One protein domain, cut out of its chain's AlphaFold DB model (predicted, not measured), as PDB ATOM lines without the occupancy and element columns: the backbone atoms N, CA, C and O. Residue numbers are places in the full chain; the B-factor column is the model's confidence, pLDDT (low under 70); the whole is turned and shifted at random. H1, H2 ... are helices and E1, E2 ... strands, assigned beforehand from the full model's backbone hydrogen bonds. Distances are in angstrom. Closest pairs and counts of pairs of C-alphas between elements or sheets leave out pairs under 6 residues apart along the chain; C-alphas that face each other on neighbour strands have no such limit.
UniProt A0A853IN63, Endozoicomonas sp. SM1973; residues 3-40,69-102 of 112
ATOM      1  N   LYS A   3     222.986 258.019 281.440       79.62
ATOM      2  CA  LYS A   3     223.186 258.970 280.347       79.62
ATOM      3  C   LYS A   3     223.945 260.166 280.901       79.62
ATOM      4  O   LYS A   3     223.555 260.714 281.935       79.62
ATOM      5  N   ARG A   4     225.019 260.543 280.217       76.31
ATOM      6  CA  ARG A   4     225.771 261.748 280.543       76.31
ATOM      7  C   ARG A   4     224.922 262.970 280.218       76.31
ATOM      8  O   ARG A   4     224.298 263.025 279.157       76.31
ATOM      9  N   PHE A   5     224.865 263.905 281.154       75.56
ATOM     10  CA  PHE A   5     224.207 265.185 280.984       75.56
ATOM     11  C   PHE A   5     225.268 266.281 281.015       75.56
ATOM     12  O   PHE A   5     225.890 266.516 282.051       75.56
ATOM     13  N   ASP A   6     225.479 266.920 279.867       74.50
ATOM     14  CA  ASP A   6     226.378 268.060 279.723       74.50
ATOM     15  C   ASP A   6     225.518 269.336 279.721       74.50
ATOM     16  O   ASP A   6     224.799 269.612 278.759       74.50
ATOM     17  N   SER A   7     225.551 270.089 280.824       70.81
ATOM     18  CA  SER A   7     224.960 271.429 280.903       70.81
ATOM     19  C   SER A   7     226.071 272.471 280.782       70.81
ATOM     20  O   SER A   7     227.125 272.276 281.381       70.81
ATOM     21  N   PRO A   8     225.867 273.592 280.076       71.94
ATOM     22  CA  PRO A   8     226.840 274.685 280.061       71.94
ATOM     23  C   PRO A   8     227.007 275.372 281.431       71.94
ATOM     24  O   PRO A   8     227.984 276.087 281.629       71.94
ATOM     25  N   GLU A   9     226.077 275.164 282.369       71.56
ATOM     26  CA  GLU A   9     226.068 275.820 283.688       71.56
ATOM     27  C   GLU A   9     226.608 274.941 284.827       71.56
ATOM     28  O   GLU A   9     226.918 275.448 285.903       71.56
ATOM     29  N   CYS A  10     226.728 273.628 284.610       69.44
ATOM     30  CA  CYS A  10     227.134 272.668 285.635       69.44
ATOM     31  C   CYS A  10     228.198 271.722 285.092       69.44
ATOM     32  O   CYS A  10     228.180 271.367 283.916       69.44
ATOM     33  N   GLU A  11     229.079 271.240 285.970       70.19
ATOM     34  CA  GLU A  11     229.987 270.161 285.598       70.19
ATOM     35  C   GLU A  11     229.197 268.951 285.081       70.19
ATOM     36  O   GLU A  11     228.177 268.581 285.674       70.19
ATOM     37  N   PRO A  12     229.651 268.319 283.991       73.44
ATOM     38  CA  PRO A  12     228.994 267.146 283.458       73.44
ATOM     39  C   PRO A  12     228.835 266.030 284.485       73.44
ATOM     40  O   PRO A  12     229.815 265.548 285.061       73.44
ATOM     41  N   TYR A  13     227.606 265.556 284.650       77.25
ATOM     42  CA  TYR A  13     227.303 264.455 285.552       77.25
ATOM     43  C   TYR A  13     226.531 263.350 284.845       77.25
ATOM     44  O   TYR A  13     225.802 263.550 283.870       77.25
ATOM     45  N   ASP A  14     226.691 262.149 285.375       80.12
ATOM     46  CA  ASP A  14     225.971 260.975 284.924       80.12
ATOM     47  C   ASP A  14     224.619 260.886 285.635       80.12
ATOM     48  O   ASP A  14     224.531 260.943 286.864       80.12
ATOM     49  N   ARG A  15     223.547 260.734 284.853       83.50
ATOM     50  CA  ARG A  15     222.172 260.664 285.357       83.50
ATOM     51  C   ARG A  15     221.544 259.310 285.046       83.50
ATOM     52  O   ARG A  15     221.594 258.818 283.915       83.50
ATOM     53  N   TYR A  16     220.881 258.719 286.037       82.06
ATOM     54  CA  TYR A  16     220.031 257.549 285.845       82.06
ATOM     55  C   TYR A  16     218.736 257.950 285.134       82.06
ATOM     56  O   TYR A  16     217.933 258.726 285.655       82.06
ATOM     57  N   GLN A  17     218.529 257.387 283.943       83.00
ATOM     58  CA  GLN A  17     217.349 257.622 283.111       83.00
ATOM     59  C   GLN A  17     216.640 256.308 282.735       83.00
ATOM     60  O   GLN A  17     217.230 255.211 282.740       83.00
ATOM     61  N   ILE A  18     215.358 256.413 282.375       83.94
ATOM     62  CA  ILE A  18     214.528 255.292 281.904       83.94
ATOM     63  C   ILE A  18     215.073 254.807 280.565       83.94
ATOM     64  O   ILE A  18     215.206 255.603 279.645       83.94
ATOM     65  N   LYS A  19     215.395 253.513 280.447       85.25
ATOM     66  CA  LYS A  19     215.946 252.923 279.214       85.25
ATOM     67  C   LYS A  19     214.871 252.878 278.127       85.25
ATOM     68  O   LYS A  19     214.196 251.871 277.963       85.25
ATOM     69  N   LEU A  20     214.712 253.991 277.425       86.38
ATOM     70  CA  LEU A  20     213.774 254.186 276.331       86.38
ATOM     71  C   LEU A  20     214.286 255.321 275.434       86.38
ATOM     72  O   LEU A  20     215.117 256.117 275.863       86.38
ATOM     73  N   HIS A  21     213.793 255.398 274.200       88.25
ATOM     74  CA  HIS A  21     214.065 256.535 273.322       88.25
ATOM     75  C   HIS A  21     213.593 257.847 273.971       88.25
ATOM     76  O   HIS A  21     212.497 257.882 274.531       88.25
ATOM     77  N   ASP A  22     214.373 258.925 273.849       84.06
ATOM     78  CA  ASP A  22     214.171 260.187 274.582       84.06
ATOM     79  C   ASP A  22     212.731 260.717 274.490       84.06
ATOM     80  O   ASP A  22     212.105 261.011 275.508       84.06
ATOM     81  N   LYS A  23     212.155 260.741 273.280       87.62
ATOM     82  CA  LYS A  23     210.763 261.182 273.060       87.62
ATOM     83  C   LYS A  23     209.734 260.316 273.789       87.62
ATOM     84  O   LYS A  23     208.797 260.832 274.386       87.62
ATOM     85  N   ALA A  24     209.908 258.999 273.739       87.62
ATOM     86  CA  ALA A  24     208.984 258.074 274.376       87.62
ATOM     87  C   ALA A  24     209.154 258.094 275.905       87.62
ATOM     88  O   ALA A  24     208.174 257.980 276.634       87.62
ATOM     89  N   SER A  25     210.378 258.314 276.397       86.75
ATOM     90  CA  SER A  25     210.631 258.536 277.820       86.75
ATOM     91  C   SER A  25     209.924 259.794 278.317       86.75
ATOM     92  O   SER A  25     209.223 259.723 279.322       86.75
ATOM     93  N   GLY A  26     210.044 260.911 277.590       87.00
ATOM     94  CA  GLY A  26     209.335 262.152 277.903       87.00
ATOM     95  C   GLY A  26     207.821 261.958 277.931       87.00
ATOM     96  O   GLY A  26     207.184 262.304 278.920       87.00
ATOM     97  N   PHE A  27     207.262 261.298 276.912       90.38
ATOM     98  CA  PHE A  27     205.826 261.026 276.835       90.38
ATOM     99  C   PHE A  27     205.309 260.222 278.036       90.38
ATOM    100  O   PHE A  27     204.306 260.587 278.648       90.38
ATOM    101  N   ILE A  28     206.005 259.144 278.417       87.81
ATOM    102  CA  ILE A  28     205.614 258.333 279.578       87.81
ATOM    103  C   ILE A  28     205.712 259.159 280.859       87.81
ATOM    104  O   ILE A  28     204.777 259.160 281.652       87.81
ATOM    105  N   GLN A  29     206.822 259.873 281.061       88.00
ATOM    106  CA  GLN A  29     207.016 260.708 282.245       88.00
ATOM    107  C   GLN A  29     205.950 261.801 282.363       88.00
ATOM    108  O   GLN A  29     205.539 262.131 283.473       88.00
ATOM    109  N   GLU A  30     205.481 262.354 281.247       87.62
ATOM    110  CA  GLU A  30     204.384 263.318 281.216       87.62
ATOM    111  C   GLU A  30     203.046 262.666 281.581       87.62
ATOM    112  O   GLU A  30     202.336 263.184 282.447       87.62
ATOM    113  N   SER A  31     202.771 261.501 280.989       88.94
ATOM    114  CA  SER A  31     201.509 260.763 281.118       88.94
ATOM    115  C   SER A  31     201.265 260.203 282.520       88.94
ATOM    116  O   SER A  31     200.117 260.062 282.928       88.94
ATOM    117  N   VAL A  32     202.320 259.865 283.265       87.75
ATOM    118  CA  VAL A  32     202.190 259.279 284.609       87.75
ATOM    119  C   VAL A  32     202.158 260.343 285.705       87.75
ATOM    120  O   VAL A  32     202.823 261.379 285.621       87.75
ATOM    121  N   ASP A  33     201.444 260.068 286.795       86.38
ATOM    122  CA  ASP A  33     201.412 260.965 287.955       86.38
ATOM    123  C   ASP A  33     202.711 260.950 288.756       86.38
ATOM    124  O   ASP A  33     203.078 261.953 289.370       86.38
ATOM    125  N   CYS A  34     203.410 259.814 288.758       86.56
ATOM    126  CA  CYS A  34     204.636 259.628 289.514       86.56
ATOM    127  C   CYS A  34     205.671 258.800 288.758       86.56
ATOM    128  O   CYS A  34     205.355 257.795 288.124       86.56
ATOM    129  N   VAL A  35     206.927 259.215 288.889       88.44
ATOM    130  CA  VAL A  35     208.115 258.504 288.419       88.44
ATOM    131  C   VAL A  35     209.043 258.410 289.612       88.44
ATOM    132  O   VAL A  35     209.428 259.435 290.168       88.44
ATOM    133  N   PHE A  36     209.403 257.199 290.013       89.19
ATOM    134  CA  PHE A  36     210.275 257.006 291.160       89.19
ATOM    135  C   PHE A  36     211.596 256.370 290.767       89.19
ATOM    136  O   PHE A  36     211.650 255.489 289.906       89.19
ATOM    137  N   PHE A  37     212.657 256.787 291.452       89.12
ATOM    138  CA  PHE A  37     213.954 256.141 291.353       89.12
ATOM    139  C   PHE A  37     214.138 255.185 292.530       89.12
ATOM    140  O   PHE A  37     214.033 255.594 293.683       89.12
ATOM    141  N   CYS A  38     214.425 253.914 292.257       88.56
ATOM    142  CA  CYS A  38     214.608 252.899 293.292       88.56
ATOM    143  C   CYS A  38     216.069 252.459 293.343       88.56
ATOM    144  O   CYS A  38     216.620 252.031 292.329       88.56
ATOM    145  N   ASN A  39     216.693 252.527 294.520       86.94
ATOM    146  CA  ASN A  39     218.079 252.097 294.696       86.94
ATOM    147  C   ASN A  39     218.311 251.438 296.060       86.94
ATOM    148  O   ASN A  39     217.585 251.678 297.027       86.94
ATOM    149  N   TYR A  40     219.352 250.617 296.137       81.75
ATOM    150  CA  TYR A  40     219.825 250.032 297.381       81.75
ATOM    151  C   TYR A  40     220.497 251.090 298.252       81.75
ATOM    152  O   TYR A  40     221.264 251.925 297.772       81.75
ATOM    153  N   VAL A  69     211.810 262.738 294.788       86.06
ATOM    154  CA  VAL A  69     212.244 264.082 294.379       86.06
ATOM    155  C   VAL A  69     213.360 263.978 293.349       86.06
ATOM    156  O   VAL A  69     214.258 263.145 293.482       86.06
ATOM    157  N   GLU A  70     213.299 264.814 292.313       83.62
ATOM    158  CA  GLU A  70     214.334 264.874 291.286       83.62
ATOM    159  C   GLU A  70     215.670 265.341 291.879       83.62
ATOM    160  O   GLU A  70     215.733 266.313 292.632       83.62
ATOM    161  N   LYS A  71     216.761 264.667 291.506       83.12
ATOM    162  CA  LYS A  71     218.131 265.087 291.832       83.12
ATOM    163  C   LYS A  71     218.993 265.092 290.571       83.12
ATOM    164  O   LYS A  71     218.628 264.465 289.576       83.12
ATOM    165  N   PRO A  72     220.172 265.738 290.570       80.56
ATOM    166  CA  PRO A  72     221.083 265.669 289.425       80.56
ATOM    167  C   PRO A  72     221.348 264.217 288.992       80.56
ATOM    168  O   PRO A  72     221.202 263.874 287.821       80.56
ATOM    169  N   ALA A  73     221.555 263.321 289.959       82.12
ATOM    170  CA  ALA A  73     221.833 261.910 289.705       82.12
ATOM    171  C   ALA A  73     220.660 261.098 289.112       82.12
ATOM    172  O   ALA A  73     220.914 260.061 288.505       82.12
ATOM    173  N   TYR A  74     219.391 261.493 289.274       82.69
ATOM    174  CA  TYR A  74     218.245 260.688 288.821       82.69
ATOM    175  C   TYR A  74     216.966 261.506 288.623       82.69
ATOM    176  O   TYR A  74     216.704 262.479 289.327       82.69
ATOM    177  N   ILE A  75     216.135 261.057 287.684       82.94
ATOM    178  CA  ILE A  75     214.823 261.655 287.419       82.94
ATOM    179  C   ILE A  75     213.785 261.073 288.382       82.94
ATOM    180  O   ILE A  75     213.688 259.852 288.524       82.94
ATOM    181  N   ALA A  76     212.983 261.943 288.994       86.00
ATOM    182  CA  ALA A  76     211.787 261.557 289.729       86.00
ATOM    183  C   ALA A  76     210.690 262.619 289.561       86.00
ATOM    184  O   ALA A  76     210.973 263.800 289.392       86.00
ATOM    185  N   LYS A  77     209.433 262.181 289.595       84.19
ATOM    186  CA  LYS A  77     208.230 263.009 289.488       84.19
ATOM    187  C   LYS A  77     207.280 262.593 290.598       84.19
ATOM    188  O   LYS A  77     206.996 261.406 290.745       84.19
ATOM    189  N   ASN A  78     206.768 263.561 291.345       86.31
ATOM    190  CA  ASN A  78     205.867 263.320 292.463       86.31
ATOM    191  C   ASN A  78     204.763 264.378 292.472       86.31
ATOM    192  O   ASN A  78     205.021 265.545 292.755       86.31
ATOM    193  N   ARG A  79     203.533 263.965 292.153       82.88
ATOM    194  CA  ARG A  79     202.329 264.811 292.243       82.88
ATOM    195  C   ARG A  79     201.550 264.627 293.549       82.88
ATOM    196  O   ARG A  79     200.657 265.416 293.829       82.88
ATOM    197  N   PHE A  80     201.874 263.608 294.346       81.19
ATOM    198  CA  PHE A  80     201.132 263.246 295.561       81.19
ATOM    199  C   PHE A  80     201.760 263.792 296.850       81.19
ATOM    200  O   PHE A  80     201.382 263.365 297.938       81.19
ATOM    201  N   ASN A  81     202.732 264.704 296.737       81.88
ATOM    202  CA  ASN A  81     203.461 265.285 297.866       81.88
ATOM    203  C   ASN A  81     204.063 264.228 298.818       81.88
ATOM    204  O   ASN A  81     204.122 264.401 300.033       81.88
ATOM    205  N   LEU A  82     204.491 263.091 298.259       85.81
ATOM    206  CA  LEU A  82     205.121 262.018 299.031       85.81
ATOM    207  C   LEU A  82     206.453 262.476 299.651       85.81
ATOM    208  O   LEU A  82     207.128 263.321 299.057       85.81
ATOM    209  N   PRO A  83     206.876 261.880 300.781       86.31
ATOM    210  CA  PRO A  83     208.197 262.114 301.358       86.31
ATOM    211  C   PRO A  83     209.320 261.862 300.347       86.31
ATOM    212  O   PRO A  83     209.211 260.966 299.507       86.31
ATOM    213  N   GLU A  84     210.423 262.611 300.458       84.88
ATOM    214  CA  GLU A  84     211.573 262.540 299.537       84.88
ATOM    215  C   GLU A  84     212.136 261.121 299.386       84.88
ATOM    216  O   GLU A  84     212.560 260.712 298.301       84.88
ATOM    217  N   LYS A  85     212.128 260.373 300.488       86.81
ATOM    218  CA  LYS A  85     212.655 259.021 300.586       86.81
ATOM    219  C   LYS A  85     211.671 258.152 301.355       86.81
ATOM    220  O   LYS A  85     211.273 258.506 302.462       86.81
ATOM    221  N   LEU A  86     211.349 256.989 300.803       89.00
ATOM    222  CA  LEU A  86     210.584 255.951 301.490       89.00
ATOM    223  C   LEU A  86     211.216 254.571 301.248       89.00
ATOM    224  O   LEU A  86     211.897 254.382 300.236       89.00
ATOM    225  N   PRO A  87     211.017 253.598 302.148       89.25
ATOM    226  CA  PRO A  87     211.370 252.210 301.875       89.25
ATOM    227  C   PRO A  87     210.653 251.698 300.618       89.25
ATOM    228  O   PRO A  87     209.518 252.092 300.346       89.25
ATOM    229  N   LEU A  88     211.297 250.809 299.855       87.62
ATOM    230  CA  LEU A  88     210.662 250.068 298.757       87.62
ATOM    231  C   LEU A  88     209.755 248.983 299.342       87.62
ATOM    232  O   LEU A  88     210.059 247.793 299.290       87.62
ATOM    233  N   ASP A  89     208.657 249.439 299.923       87.69
ATOM    234  CA  ASP A  89     207.624 248.626 300.529       87.69
ATOM    235  C   ASP A  89     206.248 249.202 300.176       87.69
ATOM    236  O   ASP A  89     206.041 250.420 300.161       87.69
ATOM    237  N   TRP A  90     205.308 248.313 299.858       85.69
ATOM    238  CA  TRP A  90     203.974 248.716 299.423       85.69
ATOM    239  C   TRP A  90     203.190 249.382 300.554       85.69
ATOM    240  O   TRP A  90     202.515 250.386 300.324       85.69
ATOM    241  N   GLN A  91     203.320 248.872 301.781       88.56
ATOM    242  CA  GLN A  91     202.621 249.428 302.932       88.56
ATOM    243  C   GLN A  91     203.121 250.845 303.229       88.56
ATOM    244  O   GLN A  91     202.311 251.761 303.370       88.56
ATOM    245  N   ALA A  92     204.443 251.050 303.232       86.44
ATOM    246  CA  ALA A  92     205.046 252.372 303.404       86.44
ATOM    247  C   ALA A  92     204.556 253.385 302.350       86.44
ATOM    248  O   ALA A  92     204.237 254.529 302.685       86.44
ATOM    249  N   PHE A  93     204.446 252.961 301.087       87.50
ATOM    250  CA  PHE A  93     203.926 253.797 300.006       87.50
ATOM    251  C   PHE A  93     202.449 254.169 300.203       87.50
ATOM    252  O   PHE A  93     202.098 255.348 300.126       87.50
ATOM    253  N   VAL A  94     201.582 253.191 300.483       88.81
ATOM    254  CA  VAL A  94     200.141 253.430 300.670       88.81
ATOM    255  C   VAL A  94     199.888 254.342 301.865       88.81
ATOM    256  O   VAL A  94     199.090 255.272 301.755       88.81
ATOM    257  N   THR A  95     200.597 254.139 302.978       88.69
ATOM    258  CA  THR A  95     200.495 255.007 304.155       88.69
ATOM    259  C   THR A  95     200.897 256.446 303.826       88.69
ATOM    260  O   THR A  95     200.167 257.374 304.173       88.69
ATOM    261  N   ALA A  96     201.997 256.652 303.095       86.38
ATOM    262  CA  ALA A  96     202.420 257.987 302.668       86.38
ATOM    263  C   ALA A  96     201.417 258.647 301.701       86.38
ATOM    264  O   ALA A  96     201.181 259.854 301.772       86.38
ATOM    265  N   LEU A  97     200.797 257.867 300.813       86.62
ATOM    266  CA  LEU A  97     199.771 258.354 299.893       86.62
ATOM    267  C   LEU A  97     198.481 258.749 300.631       86.62
ATOM    268  O   LEU A  97     197.865 259.761 300.305       86.62
ATOM    269  N   GLN A  98     198.065 257.956 301.621       85.06
ATOM    270  CA  GLN A  98     196.864 258.209 302.421       85.06
ATOM    271  C   GLN A  98     197.026 259.423 303.338       85.06
ATOM    272  O   GLN A  98     196.114 260.246 303.396       85.06
ATOM    273  N   ALA A  99     198.186 259.574 303.984       80.81
ATOM    274  CA  ALA A  99     198.488 260.728 304.831       80.81
ATOM    275  C   ALA A  99     198.352 262.055 304.065       80.81
ATOM    276  O   ALA A  99     197.807 263.023 304.583       80.81
ATOM    277  N   ASN A 100     198.771 262.078 302.797       70.38
ATOM    278  CA  ASN A 100     198.686 263.269 301.953       70.38
ATOM    279  C   ASN A 100     197.297 263.504 301.328       70.38
ATOM    280  O   ASN A 100     197.010 264.613 300.882       70.38
ATOM    281  N   LYS A 101     196.411 262.497 301.297       62.09
ATOM    282  CA  LYS A 101     195.036 262.645 300.781       62.09
ATOM    283  C   LYS A 101     194.075 263.329 301.759       62.09
ATOM    284  O   LYS A 101     192.997 263.734 301.330       62.09
ATOM    285  N   GLN A 102     194.423 263.470 303.041       52.72
ATOM    286  CA  GLN A 102     193.521 264.026 304.058       52.72
ATOM    287  C   GLN A 102     194.037 265.333 304.690       52.72
ATOM    288  O   GLN A 102     194.525 265.311 305.814       52.72
TER     289      GLN A 102
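This is residues 3 to 40 and 69 to 102 of the 112 residues of a protein of Endozoicomonas sp. SM1973 (UniProt A0A853IN63). A loose, elongated string of parts begins with a two-stranded hairpin, E1 and E2, at one end and finishes with helix H2 at the other, while helix H1 lies off to one side between them. Through the middle runs a long stretch with no named element, residues 69 to 84, in which residues 77 to 78 pair antiparallel with residues 34 to 35; the short strands E3 and E4 are near each other. The printed part has 72 residues with two named helices and four named strands, in the order E1, E2, H1, E3, E4, H2; the one sheet has the order E1 - E2 and is antiparallel. The class is mixed, helices and strands. The whole is loose, with a radius of gyration of the C-alphas of 14.2 A and spans of 42 by 24 by 22 A.

E1, residues 3 to 7, and E2, residues 10 to 16, form a hairpin of antiparallel neighbours, with 156 degrees between their directions. C-alphas 4 and 14 face each other at 4.5 A. N 3 and O 15 are within hydrogen-bond range at 2.9 A, as are N 5 and O 13 at 2.9 A. H1, residues 22 to 31, is apart from E1. E3, residues 37 to 40, is apart from E2, but only just: their closest C-alphas are 8.3 A apart. E4, residues 85 to 87, is near E3, with 6 pairs of C-alphas within 10 A. E3 and E4 pair with no named strand. H2, residues 90 to 101, has 3 pairs of C-alphas within 8 A of E4, the closest being those of Leu 86 and Ala 92, 6.9 A apart. H1 and H2 are apart. In both helices every O i to N i+4 pair is within hydrogen-bond range.

E1 begins at C-alpha 3, (223.186, 258.970, 280.347), and measures 12.6 A from first to last C-alpha. E2 measures 16.7 A and H1 14.3 A; H1 begins at C-alpha 22, (214.171, 260.187, 274.582). E3 measures 10.4 A and E4 7.0 A. H2 measures 16.6 A and ends at C-alpha 101, (195.036, 262.645, 300.781).

The two C-alphas farthest apart are those of Pro 8 and Gln 102, at 42.4 A. Residues 41 to 68 are not printed, and C-alphas 40 and 69 are 16.2 A apart across this cut, which lies in the link from E3 to E4. The links that are printed whole are tight. The mean pLDDT of the printed part is 83.0; residue 10 and residues 101 to 102 are under 70.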